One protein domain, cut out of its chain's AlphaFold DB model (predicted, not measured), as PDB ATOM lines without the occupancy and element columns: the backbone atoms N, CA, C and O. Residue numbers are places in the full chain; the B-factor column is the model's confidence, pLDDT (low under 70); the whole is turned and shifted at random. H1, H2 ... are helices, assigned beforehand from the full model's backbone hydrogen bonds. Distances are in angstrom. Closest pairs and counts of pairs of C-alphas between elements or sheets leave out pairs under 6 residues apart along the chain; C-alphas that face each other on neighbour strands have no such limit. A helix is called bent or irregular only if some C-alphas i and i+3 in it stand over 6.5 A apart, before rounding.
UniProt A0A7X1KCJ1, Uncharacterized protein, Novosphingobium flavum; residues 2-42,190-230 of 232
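This is residues 2 to 42 and 190 to 230 of the 232 residues of an uncharacterized protein of Novosphingobium flavum (UniProt A0A7X1KCJ1). Two long helices, H1 and H2, run side by side in opposite ways and together make a rod, with a kink in H2 near residue 197. The printed part has 82 residues with two named helices, H1 then H2, and no named strand; the class is all helix. It is extended, with a radius of gyration of the C-alphas of 18.9 A and spans of 60 by 19 by 13 A.

H1, residues 2 to 41, begins at C-alpha 2 (223.709, 278.497, 431.371) and is 58.8 A long. H2, residues 190 to 228, is 55.2 A long and ends at C-alpha 228 (226.213, 286.780, 412.260). H2 is irregular: C-alphas 195 and 198 are 7.6 A apart.

H1 and H2 touch, their closest C-alphas, those of Trp 23 and Tyr 211, being 7.2 A apart. They run opposite ways at a shallow tilt of 16 degrees. Every O i to N i+4 pair is within hydrogen-bond range in H1, and 33 of 35 in H2.

Residues 2 to 11 and 223 to 230 stand free. Residues 43 to 189 are not printed; C-alphas 42 and 190 are 10.4 A apart across the cut. pLDDT is under 70 at residues 2 to 5, 39 to 42 and 226 to 230.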
ATOM      1  N   LYS A   2     222.635 279.466 431.015       66.69
ATOM      2  CA  LYS A   2     223.709 278.497 431.371       66.69
ATOM      3  C   LYS A   2     223.778 277.239 430.477       66.69
ATOM      4  O   LYS A   2     224.872 276.839 430.098       66.69
ATOM      5  N   ARG A   3     222.634 276.663 430.076       68.75
ATOM      6  CA  ARG A   3     222.588 275.468 429.204       68.75
ATOM      7  C   ARG A   3     223.174 275.718 427.803       68.75
ATOM      8  O   ARG A   3     223.957 274.907 427.331       68.75
ATOM      9  N   LEU A   4     222.892 276.871 427.187       65.81
ATOM     10  CA  LEU A   4     223.428 277.251 425.865       65.81
ATOM     11  C   LEU A   4     224.961 277.375 425.856       65.81
ATOM     12  O   LEU A   4     225.609 276.912 424.921       65.81
ATOM     13  N   ARG A   5     225.557 277.932 426.922       67.56
ATOM     14  CA  ARG A   5     227.023 278.002 427.067       67.56
ATOM     15  C   ARG A   5     227.654 276.615 427.218       67.56
ATOM     16  O   ARG A   5     228.728 276.381 426.679       67.56
ATOM     17  N   PHE A   6     226.975 275.691 427.898       72.06
ATOM     18  CA  PHE A   6     227.464 274.326 428.093       72.06
ATOM     19  C   PHE A   6     227.505 273.530 426.778       72.06
ATOM     20  O   PHE A   6     228.526 272.923 426.464       72.06
ATOM     21  N   TYR A   7     226.450 273.606 425.956       74.19
ATOM     22  CA  TYR A   7     226.426 272.959 424.636       74.19
ATOM     23  C   TYR A   7     227.477 273.532 423.677       74.19
ATOM     24  O   TYR A   7     228.110 272.777 422.941       74.19
ATOM     25  N   ALA A   8     227.720 274.847 423.717       71.88
ATOM     26  CA  ALA A   8     228.766 275.477 422.913       71.88
ATOM     27  C   ALA A   8     230.173 274.989 423.305       71.88
ATOM     28  O   ALA A   8     230.976 274.654 422.433       71.88
ATOM     29  N   VAL A   9     230.473 274.884 424.606       76.69
ATOM     30  CA  VAL A   9     231.766 274.372 425.096       76.69
ATOM     31  C   VAL A   9     231.936 272.889 424.760       76.69
ATOM     32  O   VAL A   9     232.971 272.513 424.212       76.69
ATOM     33  N   ALA A  10     230.910 272.064 424.987       78.81
ATOM     34  CA  ALA A  10     230.937 270.638 424.657       78.81
ATOM     35  C   ALA A  10     231.156 270.394 423.153       78.81
ATOM     36  O   ALA A  10     231.991 269.575 422.771       78.81
ATOM     37  N   ALA A  11     230.491 271.168 422.289       78.56
ATOM     38  CA  ALA A  11     230.743 271.130 420.853       78.56
ATOM     39  C   ALA A  11     232.174 271.586 420.519       78.56
ATOM     40  O   ALA A  11     232.820 271.041 419.630       78.56
ATOM     41  N   THR A  12     232.721 272.575 421.223       77.31
ATOM     42  CA  THR A  12     234.093 273.028 420.963       77.31
ATOM     43  C   THR A  12     235.102 271.922 421.256       77.31
ATOM     44  O   THR A  12     235.911 271.609 420.387       77.31
ATOM     45  N   ILE A  13     234.964 271.279 422.416       80.94
ATOM     46  CA  ILE A  13     235.788 270.147 422.851       80.94
ATOM     47  C   ILE A  13     235.657 268.971 421.878       80.94
ATOM     48  O   ILE A  13     236.673 268.465 421.410       80.94
ATOM     49  N   GLY A  14     234.434 268.581 421.506       84.00
ATOM     50  CA  GLY A  14     234.212 267.463 420.580       84.00
ATOM     51  C   GLY A  14     234.878 267.673 419.216       84.00
ATOM     52  O   GLY A  14     235.523 266.773 418.689       84.00
ATOM     53  N   TRP A  15     234.805 268.888 418.670       80.81
ATOM     54  CA  TRP A  15     235.464 269.220 417.405       80.81
ATOM     55  C   TRP A  15     236.995 269.276 417.519       80.81
ATOM     56  O   TRP A  15     237.682 268.858 416.591       80.81
ATOM     57  N   SER A  16     237.537 269.754 418.645       80.81
ATOM     58  CA  SER A  16     238.980 269.701 418.914       80.81
ATOM     59  C   SER A  16     239.486 268.262 419.008       80.81
ATOM     60  O   SER A  16     240.529 267.952 418.439       80.81
ATOM     61  N   PHE A  17     238.729 267.374 419.659       86.94
ATOM     62  CA  PHE A  17     239.042 265.946 419.709       86.94
ATOM     63  C   PHE A  17     239.045 265.310 418.319       86.94
ATOM     64  O   PHE A  17     240.004 264.624 417.987       86.94
ATOM     65  N   LEU A  18     238.032 265.586 417.491       85.94
ATOM     66  CA  LEU A  18     237.963 265.071 416.118       85.94
ATOM     67  C   LEU A  18     239.129 265.554 415.243       85.94
ATOM     68  O   LEU A  18     239.688 264.777 414.467       85.94
ATOM     69  N   ALA A  19     239.514 266.827 415.367       84.19
ATOM     70  CA  ALA A  19     240.655 267.374 414.636       84.19
ATOM     71  C   ALA A  19     241.968 266.701 415.065       84.19
ATOM     72  O   ALA A  19     242.758 266.294 414.213       84.19
ATOM     73  N   LEU A  20     242.172 266.530 416.375       88.06
ATOM     74  CA  LEU A  20     243.362 265.877 416.912       88.06
ATOM     75  C   LEU A  20     243.418 264.394 416.528       88.06
ATOM     76  O   LEU A  20     244.466 263.917 416.104       88.06
ATOM     77  N   SER A  21     242.301 263.664 416.621       90.50
ATOM     78  CA  SER A  21     242.253 262.251 416.230       90.50
ATOM     79  C   SER A  21     242.524 262.066 414.739       90.50
ATOM     80  O   SER A  21     243.243 261.146 414.361       90.50
ATOM     81  N   GLY A  22     241.999 262.962 413.893       89.12
ATOM     82  CA  GLY A  22     242.291 262.963 412.459       89.12
ATOM     83  C   GLY A  22     243.774 263.194 412.170       89.12
ATOM     84  O   GLY A  22     244.361 262.480 411.362       89.12
ATOM     85  N   TRP A  23     244.405 264.135 412.877       90.44
ATOM     86  CA  TRP A  23     245.845 264.379 412.768       90.44
ATOM     87  C   TRP A  23     246.683 263.172 413.194       90.44
ATOM     88  O   TRP A  23     247.586 262.762 412.468       90.44
ATOM     89  N   VAL A  24     246.358 262.563 414.338       92.69
ATOM     90  CA  VAL A  24     247.047 261.360 414.828       92.69
ATOM     91  C   VAL A  24     246.910 260.207 413.832       92.69
ATOM     92  O   VAL A  24     247.902 259.543 413.542       92.69
ATOM     93  N   ALA A  25     245.723 259.997 413.255       91.88
ATOM     94  CA  ALA A  25     245.508 258.967 412.239       91.88
ATOM     95  C   ALA A  25     246.356 259.212 410.979       91.88
ATOM     96  O   ALA A  25     246.990 258.293 410.466       91.88
ATOM     97  N   ILE A  26     246.423 260.460 410.512       89.81
ATOM     98  CA  ILE A  26     247.249 260.857 409.366       89.81
ATOM     99  C   ILE A  26     248.747 260.639 409.653       89.81
ATOM    100  O   ILE A  26     249.466 260.115 408.806       89.81
ATOM    101  N   MET A  27     249.215 260.992 410.853       91.94
ATOM    102  CA  MET A  27     250.601 260.759 411.272       91.94
ATOM    103  C   MET A  27     250.924 259.266 411.365       91.94
ATOM    104  O   MET A  27     251.989 258.846 410.922       91.94
ATOM    105  N   ALA A  28     249.996 258.449 411.869       91.62
ATOM    106  CA  ALA A  28     250.161 257.000 411.889       91.62
ATOM    107  C   ALA A  28     250.329 256.434 410.468       91.62
ATOM    108  O   ALA A  28     251.241 255.647 410.230       91.62
ATOM    109  N   VAL A  29     249.518 256.888 409.505       90.12
ATOM    110  CA  VAL A  29     249.658 256.495 408.091       90.12
ATOM    111  C   VAL A  29     251.001 256.940 407.512       90.12
ATOM    112  O   VAL A  29     251.628 256.168 406.791       90.12
ATOM    113  N   TYR A  30     251.472 258.147 407.841       90.12
ATOM    114  CA  TYR A  30     252.787 258.629 407.410       90.12
ATOM    115  C   TYR A  30     253.920 257.734 407.922       90.12
ATOM    116  O   TYR A  30     254.753 257.317 407.123       90.12
ATOM    117  N   PHE A  31     253.936 257.395 409.215       89.19
ATOM    118  CA  PHE A  31     254.982 256.535 409.779       89.19
ATOM    119  C   PHE A  31     254.924 255.111 409.218       89.19
ATOM    120  O   PHE A  31     255.957 254.572 408.838       89.19
ATOM    121  N   VAL A  32     253.729 254.536 409.057       87.94
ATOM    122  CA  VAL A  32     253.574 253.224 408.404       87.94
ATOM    123  C   VAL A  32     254.048 253.275 406.947       87.94
ATOM    124  O   VAL A  32     254.736 252.368 406.488       87.94
ATOM    125  N   GLY A  33     253.711 254.334 406.208       85.56
ATOM    126  CA  GLY A  33     254.167 254.527 404.832       85.56
ATOM    127  C   GLY A  33     255.684 254.691 404.739       85.56
ATOM    128  O   GLY A  33     256.308 254.086 403.872       85.56
ATOM    129  N   TYR A  34     256.275 255.459 405.656       84.31
ATOM    130  CA  TYR A  34     257.720 255.614 405.781       84.31
ATOM    131  C   TYR A  34     258.402 254.265 406.013       84.31
ATOM    132  O   TYR A  34     259.292 253.909 405.245       84.31
ATOM    133  N   ASP A  35     257.935 253.488 406.992       80.81
ATOM    134  CA  ASP A  35     258.488 252.170 407.305       80.81
ATOM    135  C   ASP A  35     258.351 251.207 406.120       80.81
ATOM    136  O   ASP A  35     259.274 250.456 405.822       80.81
ATOM    137  N   LEU A  36     257.230 251.233 405.394       78.81
ATOM    138  CA  LEU A  36     257.043 250.399 404.202       78.81
ATOM    139  C   LEU A  36     257.997 250.776 403.064       78.81
ATOM    140  O   LEU A  36     258.485 249.890 402.362       78.81
ATOM    141  N   ILE A  37     258.252 252.069 402.854       79.25
ATOM    142  CA  ILE A  37     259.202 252.535 401.836       79.25
ATOM    143  C   ILE A  37     260.632 252.197 402.271       79.25
ATOM    144  O   ILE A  37     261.397 251.663 401.470       79.25
ATOM    145  N   GLU A  38     260.979 252.449 403.535       75.12
ATOM    146  CA  GLU A  38     262.295 252.147 404.101       75.12
ATOM    147  C   GLU A  38     262.586 250.637 404.045       75.12
ATOM    148  O   GLU A  38     263.631 250.245 403.539       75.12
ATOM    149  N   ASN A  39     261.645 249.778 404.445       69.44
ATOM    150  CA  ASN A  39     261.800 248.316 404.410       69.44
ATOM    151  C   ASN A  39     261.802 247.718 402.994       69.44
ATOM    152  O   ASN A  39     262.242 246.590 402.807       69.44
ATOM    153  N   ARG A  40     261.288 248.434 401.985       67.19
ATOM    154  CA  ARG A  40     261.445 248.030 400.577       67.19
ATOM    155  C   ARG A  40     262.788 248.459 400.002       67.19
ATOM    156  O   ARG A  40     263.287 247.801 399.096       67.19
ATOM    157  N   ALA A  41     263.335 249.569 400.488       64.44
ATOM    158  CA  ALA A  41     264.615 250.102 400.043       64.44
ATOM    159  C   ALA A  41     265.812 249.486 400.790       64.44
ATOM    160  O   ALA A  41     266.926 249.496 400.271       64.44
ATOM    161  N   LEU A  42     265.598 248.960 401.999       64.00
ATOM    162  CA  LEU A  42     266.618 248.354 402.851       64.00
ATOM    163  C   LEU A  42     266.319 246.867 403.085       64.00
ATOM    164  O   LEU A  42     265.160 246.496 403.247       64.00
ATOM    165  N   MET A 190     271.524 254.984 406.577       81.38
ATOM    166  CA  MET A 190     271.957 256.380 406.659       81.38
ATOM    167  C   MET A 190     272.050 257.028 405.273       81.38
ATOM    168  O   MET A 190     271.640 258.178 405.130       81.38
ATOM    169  N   ALA A 191     272.505 256.297 404.248       81.12
ATOM    170  CA  ALA A 191     272.525 256.776 402.864       81.12
ATOM    171  C   ALA A 191     271.108 257.018 402.313       81.12
ATOM    172  O   ALA A 191     270.824 258.102 401.799       81.12
ATOM    173  N   PHE A 192     270.190 256.065 402.508       80.25
ATOM    174  CA  PHE A 192     268.782 256.200 402.128       80.25
ATOM    175  C   PHE A 192     268.133 257.410 402.805       80.25
ATOM    176  O   PHE A 192     267.470 258.218 402.147       80.25
ATOM    177  N   LYS A 193     268.363 257.572 404.114       80.50
ATOM    178  CA  LYS A 193     267.900 258.745 404.858       80.50
ATOM    179  C   LYS A 193     268.499 260.019 404.290       80.50
ATOM    180  O   LYS A 193     267.744 260.940 404.030       80.50
ATOM    181  N   ALA A 194     269.806 260.087 404.046       82.75
ATOM    182  CA  ALA A 194     270.442 261.281 403.491       82.75
ATOM    183  C   ALA A 194     269.848 261.684 402.129       82.75
ATOM    184  O   ALA A 194     269.576 262.862 401.912       82.75
ATOM    185  N   GLN A 195     269.580 260.711 401.254       84.31
ATOM    186  CA  GLN A 195     269.006 260.950 399.929       84.31
ATOM    187  C   GLN A 195     267.542 261.411 399.988       84.31
ATOM    188  O   GLN A 195     267.146 262.310 399.250       84.31
ATOM    189  N   ASN A 196     266.736 260.821 400.875       83.00
ATOM    190  CA  ASN A 196     265.289 261.055 400.913       83.00
ATOM    191  C   ASN A 196     264.839 262.016 402.024       83.00
ATOM    192  O   ASN A 196     263.658 262.352 402.106       83.00
ATOM    193  N   ARG A 197     265.760 262.489 402.874       83.69
ATOM    194  CA  ARG A 197     265.456 263.344 404.031       83.69
ATOM    195  C   ARG A 197     264.638 264.563 403.644       83.69
ATOM    196  O   ARG A 197     263.604 264.807 404.247       83.69
ATOM    197  N   LEU A 198     265.068 265.293 402.615       86.94
ATOM    198  CA  LEU A 198     264.373 266.498 402.152       86.94
ATOM    199  C   LEU A 198     262.926 266.210 401.751       86.94
ATOM    200  O   LEU A 198     262.041 266.996 402.073       86.94
ATOM    201  N   TYR A 199     262.680 265.084 401.080       86.56
ATOM    202  CA  TYR A 199     261.336 264.685 400.674       86.56
ATOM    203  C   TYR A 199     260.460 264.374 401.890       86.56
ATOM    204  O   TYR A 199     259.374 264.937 402.031       86.56
ATOM    205  N   PHE A 200     260.947 263.530 402.803       85.75
ATOM    206  CA  PHE A 200     260.196 263.146 403.998       85.75
ATOM    207  C   PHE A 200     259.951 264.325 404.947       85.75
ATOM    208  O   PHE A 200     258.829 264.473 405.437       85.75
ATOM    209  N   ASP A 201     260.953 265.187 405.139       88.31
ATOM    210  CA  ASP A 201     260.854 266.405 405.945       88.31
ATOM    211  C   ASP A 201     259.861 267.391 405.308       88.31
ATOM    212  O   ASP A 201     258.998 267.935 405.999       88.31
ATOM    213  N   ALA A 202     259.908 267.588 403.984       90.56
ATOM    214  CA  ALA A 202     258.979 268.472 403.280       90.56
ATOM    215  C   ALA A 202     257.528 267.981 403.371       90.56
ATOM    216  O   ALA A 202     256.633 268.780 403.651       90.56
ATOM    217  N   VAL A 203     257.283 266.678 403.185       89.75
ATOM    218  CA  VAL A 203     255.946 266.083 403.348       89.75
ATOM    219  C   VAL A 203     255.435 266.313 404.769       89.75
ATOM    220  O   VAL A 203     254.319 266.801 404.944       89.75
ATOM    221  N   LEU A 204     256.264 266.056 405.784       91.00
ATOM    222  CA  LEU A 204     255.894 266.259 407.183       91.00
ATOM    223  C   LEU A 204     255.567 267.731 407.482       91.00
ATOM    224  O   LEU A 204     254.561 268.030 408.131       91.00
ATOM    225  N   VAL A 205     256.382 268.664 406.983       92.75
ATOM    226  CA  VAL A 205     256.151 270.108 407.132       92.75
ATOM    227  C   VAL A 205     254.846 270.523 406.452       92.75
ATOM    228  O   VAL A 205     254.022 271.187 407.080       92.75
ATOM    229  N   LEU A 206     254.610 270.100 405.209       92.38
ATOM    230  CA  LEU A 206     253.383 270.418 404.471       92.38
ATOM    231  C   LEU A 206     252.136 269.862 405.164       92.38
ATOM    232  O   LEU A 206     251.130 270.566 405.259       92.38
ATOM    233  N   MET A 207     252.208 268.643 405.703       90.56
ATOM    234  CA  MET A 207     251.122 268.042 406.481       90.56
ATOM    235  C   MET A 207     250.794 268.873 407.727       90.56
ATOM    236  O   MET A 207     249.625 269.164 407.980       90.56
ATOM    237  N   ASN A 208     251.814 269.320 408.467       91.81
ATOM    238  CA  ASN A 208     251.622 270.183 409.636       91.81
ATOM    239  C   ASN A 208     251.026 271.540 409.240       91.81
ATOM    240  O   ASN A 208     250.059 271.988 409.856       91.81
ATOM    241  N   ILE A 209     251.549 272.181 408.191       94.06
ATOM    242  CA  ILE A 209     251.021 273.455 407.679       94.06
ATOM    243  C   ILE A 209     249.547 273.306 407.289       94.06
ATOM    244  O   ILE A 209     248.727 274.138 407.679       94.06
ATOM    245  N   ALA A 210     249.190 272.240 406.567       90.88
ATOM    246  CA  ALA A 210     247.812 271.966 406.168       90.88
ATOM    247  C   ALA A 210     246.895 271.766 407.385       90.88
ATOM    248  O   ALA A 210     245.797 272.328 407.431       90.88
ATOM    249  N   TYR A 211     247.357 271.033 408.403       91.19
ATOM    250  CA  TYR A 211     246.625 270.857 409.656       91.19
ATOM    251  C   TYR A 211     246.403 272.188 410.386       91.19
ATOM    252  O   TYR A 211     245.265 272.528 410.720       91.19
ATOM    253  N   PHE A 212     247.453 272.993 410.579       91.06
ATOM    254  CA  PHE A 212     247.328 274.304 411.220       91.06
ATOM    255  C   PHE A 212     246.411 275.245 410.432       91.06
ATOM    256  O   PHE A 212     245.563 275.914 411.026       91.06
ATOM    257  N   ALA A 213     246.518 275.266 409.101       91.06
ATOM    258  CA  ALA A 213     245.634 276.044 408.242       91.06
ATOM    259  C   ALA A 213     244.165 275.620 408.409       91.06
ATOM    260  O   ALA A 213     243.289 276.482 408.518       91.06
ATOM    261  N   LEU A 214     243.895 274.315 408.504       87.62
ATOM    262  CA  LEU A 214     242.556 273.771 408.732       87.62
ATOM    263  C   LEU A 214     242.007 274.157 410.112       87.62
ATOM    264  O   LEU A 214     240.867 274.615 410.208       87.62
ATOM    265  N   VAL A 215     242.817 274.058 411.170       87.50
ATOM    266  CA  VAL A 215     242.433 274.486 412.527       87.50
ATOM    267  C   VAL A 215     242.112 275.985 412.561       87.50
ATOM    268  O   VAL A 215     241.058 276.384 413.064       87.50
ATOM    269  N   VAL A 216     242.972 276.825 411.975       89.00
ATOM    270  CA  VAL A 216     242.754 278.279 411.890       89.00
ATOM    271  C   VAL A 216     241.508 278.600 411.064       89.00
ATOM    272  O   VAL A 216     240.723 279.474 411.444       89.00
ATOM    273  N   TRP A 217     241.288 277.900 409.951       89.50
ATOM    274  CA  TRP A 217     240.107 278.082 409.111       89.50
ATOM    275  C   TRP A 217     238.816 277.714 409.850       89.50
ATOM    276  O   TRP A 217     237.877 278.516 409.862       89.50
ATOM    277  N   LEU A 218     238.781 276.565 410.535       85.38
ATOM    278  CA  LEU A 218     237.645 276.138 411.360       85.38
ATOM    279  C   LEU A 218     237.353 277.149 412.475       85.38
ATOM    280  O   LEU A 218     236.194 277.515 412.696       85.38
ATOM    281  N   TRP A 219     238.398 277.658 413.132       84.94
ATOM    282  CA  TRP A 219     238.272 278.695 414.154       84.94
ATOM    283  C   TRP A 219     237.697 280.002 413.581       84.94
ATOM    284  O   TRP A 219     236.714 280.533 414.106       84.94
ATOM    285  N   ARG A 220     238.231 280.490 412.451       87.56
ATOM    286  CA  ARG A 220     237.730 281.697 411.765       87.56
ATOM    287  C   ARG A 220     236.286 281.537 411.291       87.56
ATOM    288  O   ARG A 220     235.517 282.496 411.358       87.56
ATOM    289  N   ARG A 221     235.905 280.355 410.793       84.62
ATOM    290  CA  ARG A 221     234.536 280.066 410.340       84.62
ATOM    291  C   ARG A 221     233.551 280.125 411.503       84.62
ATOM    292  O   ARG A 221     232.536 280.799 411.380       84.62
ATOM    293  N   ARG A 222     233.886 279.508 412.642       78.75
ATOM    294  CA  ARG A 222     233.076 279.586 413.869       78.75
ATOM    295  C   ARG A 222     232.911 281.008 414.383       78.75
ATOM    296  O   ARG A 222     231.817 281.385 414.791       78.75
ATOM    297  N   ARG A 223     233.981 281.807 414.358       78.81
ATOM    298  CA  ARG A 223     233.912 283.205 414.797       78.81
ATOM    299  C   ARG A 223     232.934 284.013 413.940       78.81
ATOM    300  O   ARG A 223     232.175 284.802 414.484       78.81
ATOM    301  N   ARG A 224     232.902 283.774 412.623       79.38
ATOM    302  CA  ARG A 224     231.962 284.436 411.703       79.38
ATOM    303  C   ARG A 224     230.502 284.036 411.941       79.38
ATOM    304  O   ARG A 224     229.658 284.921 411.998       79.38
ATOM    305  N   THR A 225     230.196 282.752 412.147       73.50
ATOM    306  CA  THR A 225     228.825 282.321 412.487       73.50
ATOM    307  C   THR A 225     228.365 282.811 413.858       73.50
ATOM    308  O   THR A 225     227.189 283.100 414.032       73.50
ATOM    309  N   ALA A 226     229.273 282.944 414.829       68.12
ATOM    310  CA  ALA A 226     228.934 283.513 416.131       68.12
ATOM    311  C   ALA A 226     228.586 285.011 416.056       68.12
ATOM    312  O   ALA A 226     227.736 285.450 416.816       68.12
ATOM    313  N   ILE A 227     229.218 285.775 415.156       67.81
ATOM    314  CA  ILE A 227     228.947 287.210 414.965       67.81
ATOM    315  C   ILE A 227     227.658 287.427 414.154       67.81
ATOM    316  O   ILE A 227     226.838 288.248 414.543       67.81
ATOM    317  N   GLY A 228     227.424 286.651 413.089       60.28
ATOM    318  CA  GLY A 228     226.213 286.780 412.260       60.28
ATOM    319  C   GLY A 228     224.897 286.421 412.969       60.28
ATOM    320  O   GLY A 228     223.838 286.845 412.528       60.28
ATOM    321  N   ASN A 229     224.954 285.684 414.082       55.09
ATOM    322  CA  ASN A 229     223.789 285.372 414.922       55.09
ATOM    323  C   ASN A 229     223.499 286.439 416.003       55.09
ATOM    324  O   ASN A 229     222.638 286.210 416.844       55.09
ATOM    325  N   VAL A 230     224.249 287.547 416.046       53.94
ATOM    326  CA  VAL A 230     224.037 288.657 417.006       53.94
ATOM    327  C   VAL A 230     223.229 289.804 416.381       53.94
ATOM    328  O   VAL A 230     222.696 290.633 417.108       53.94
TER     329      VAL A 230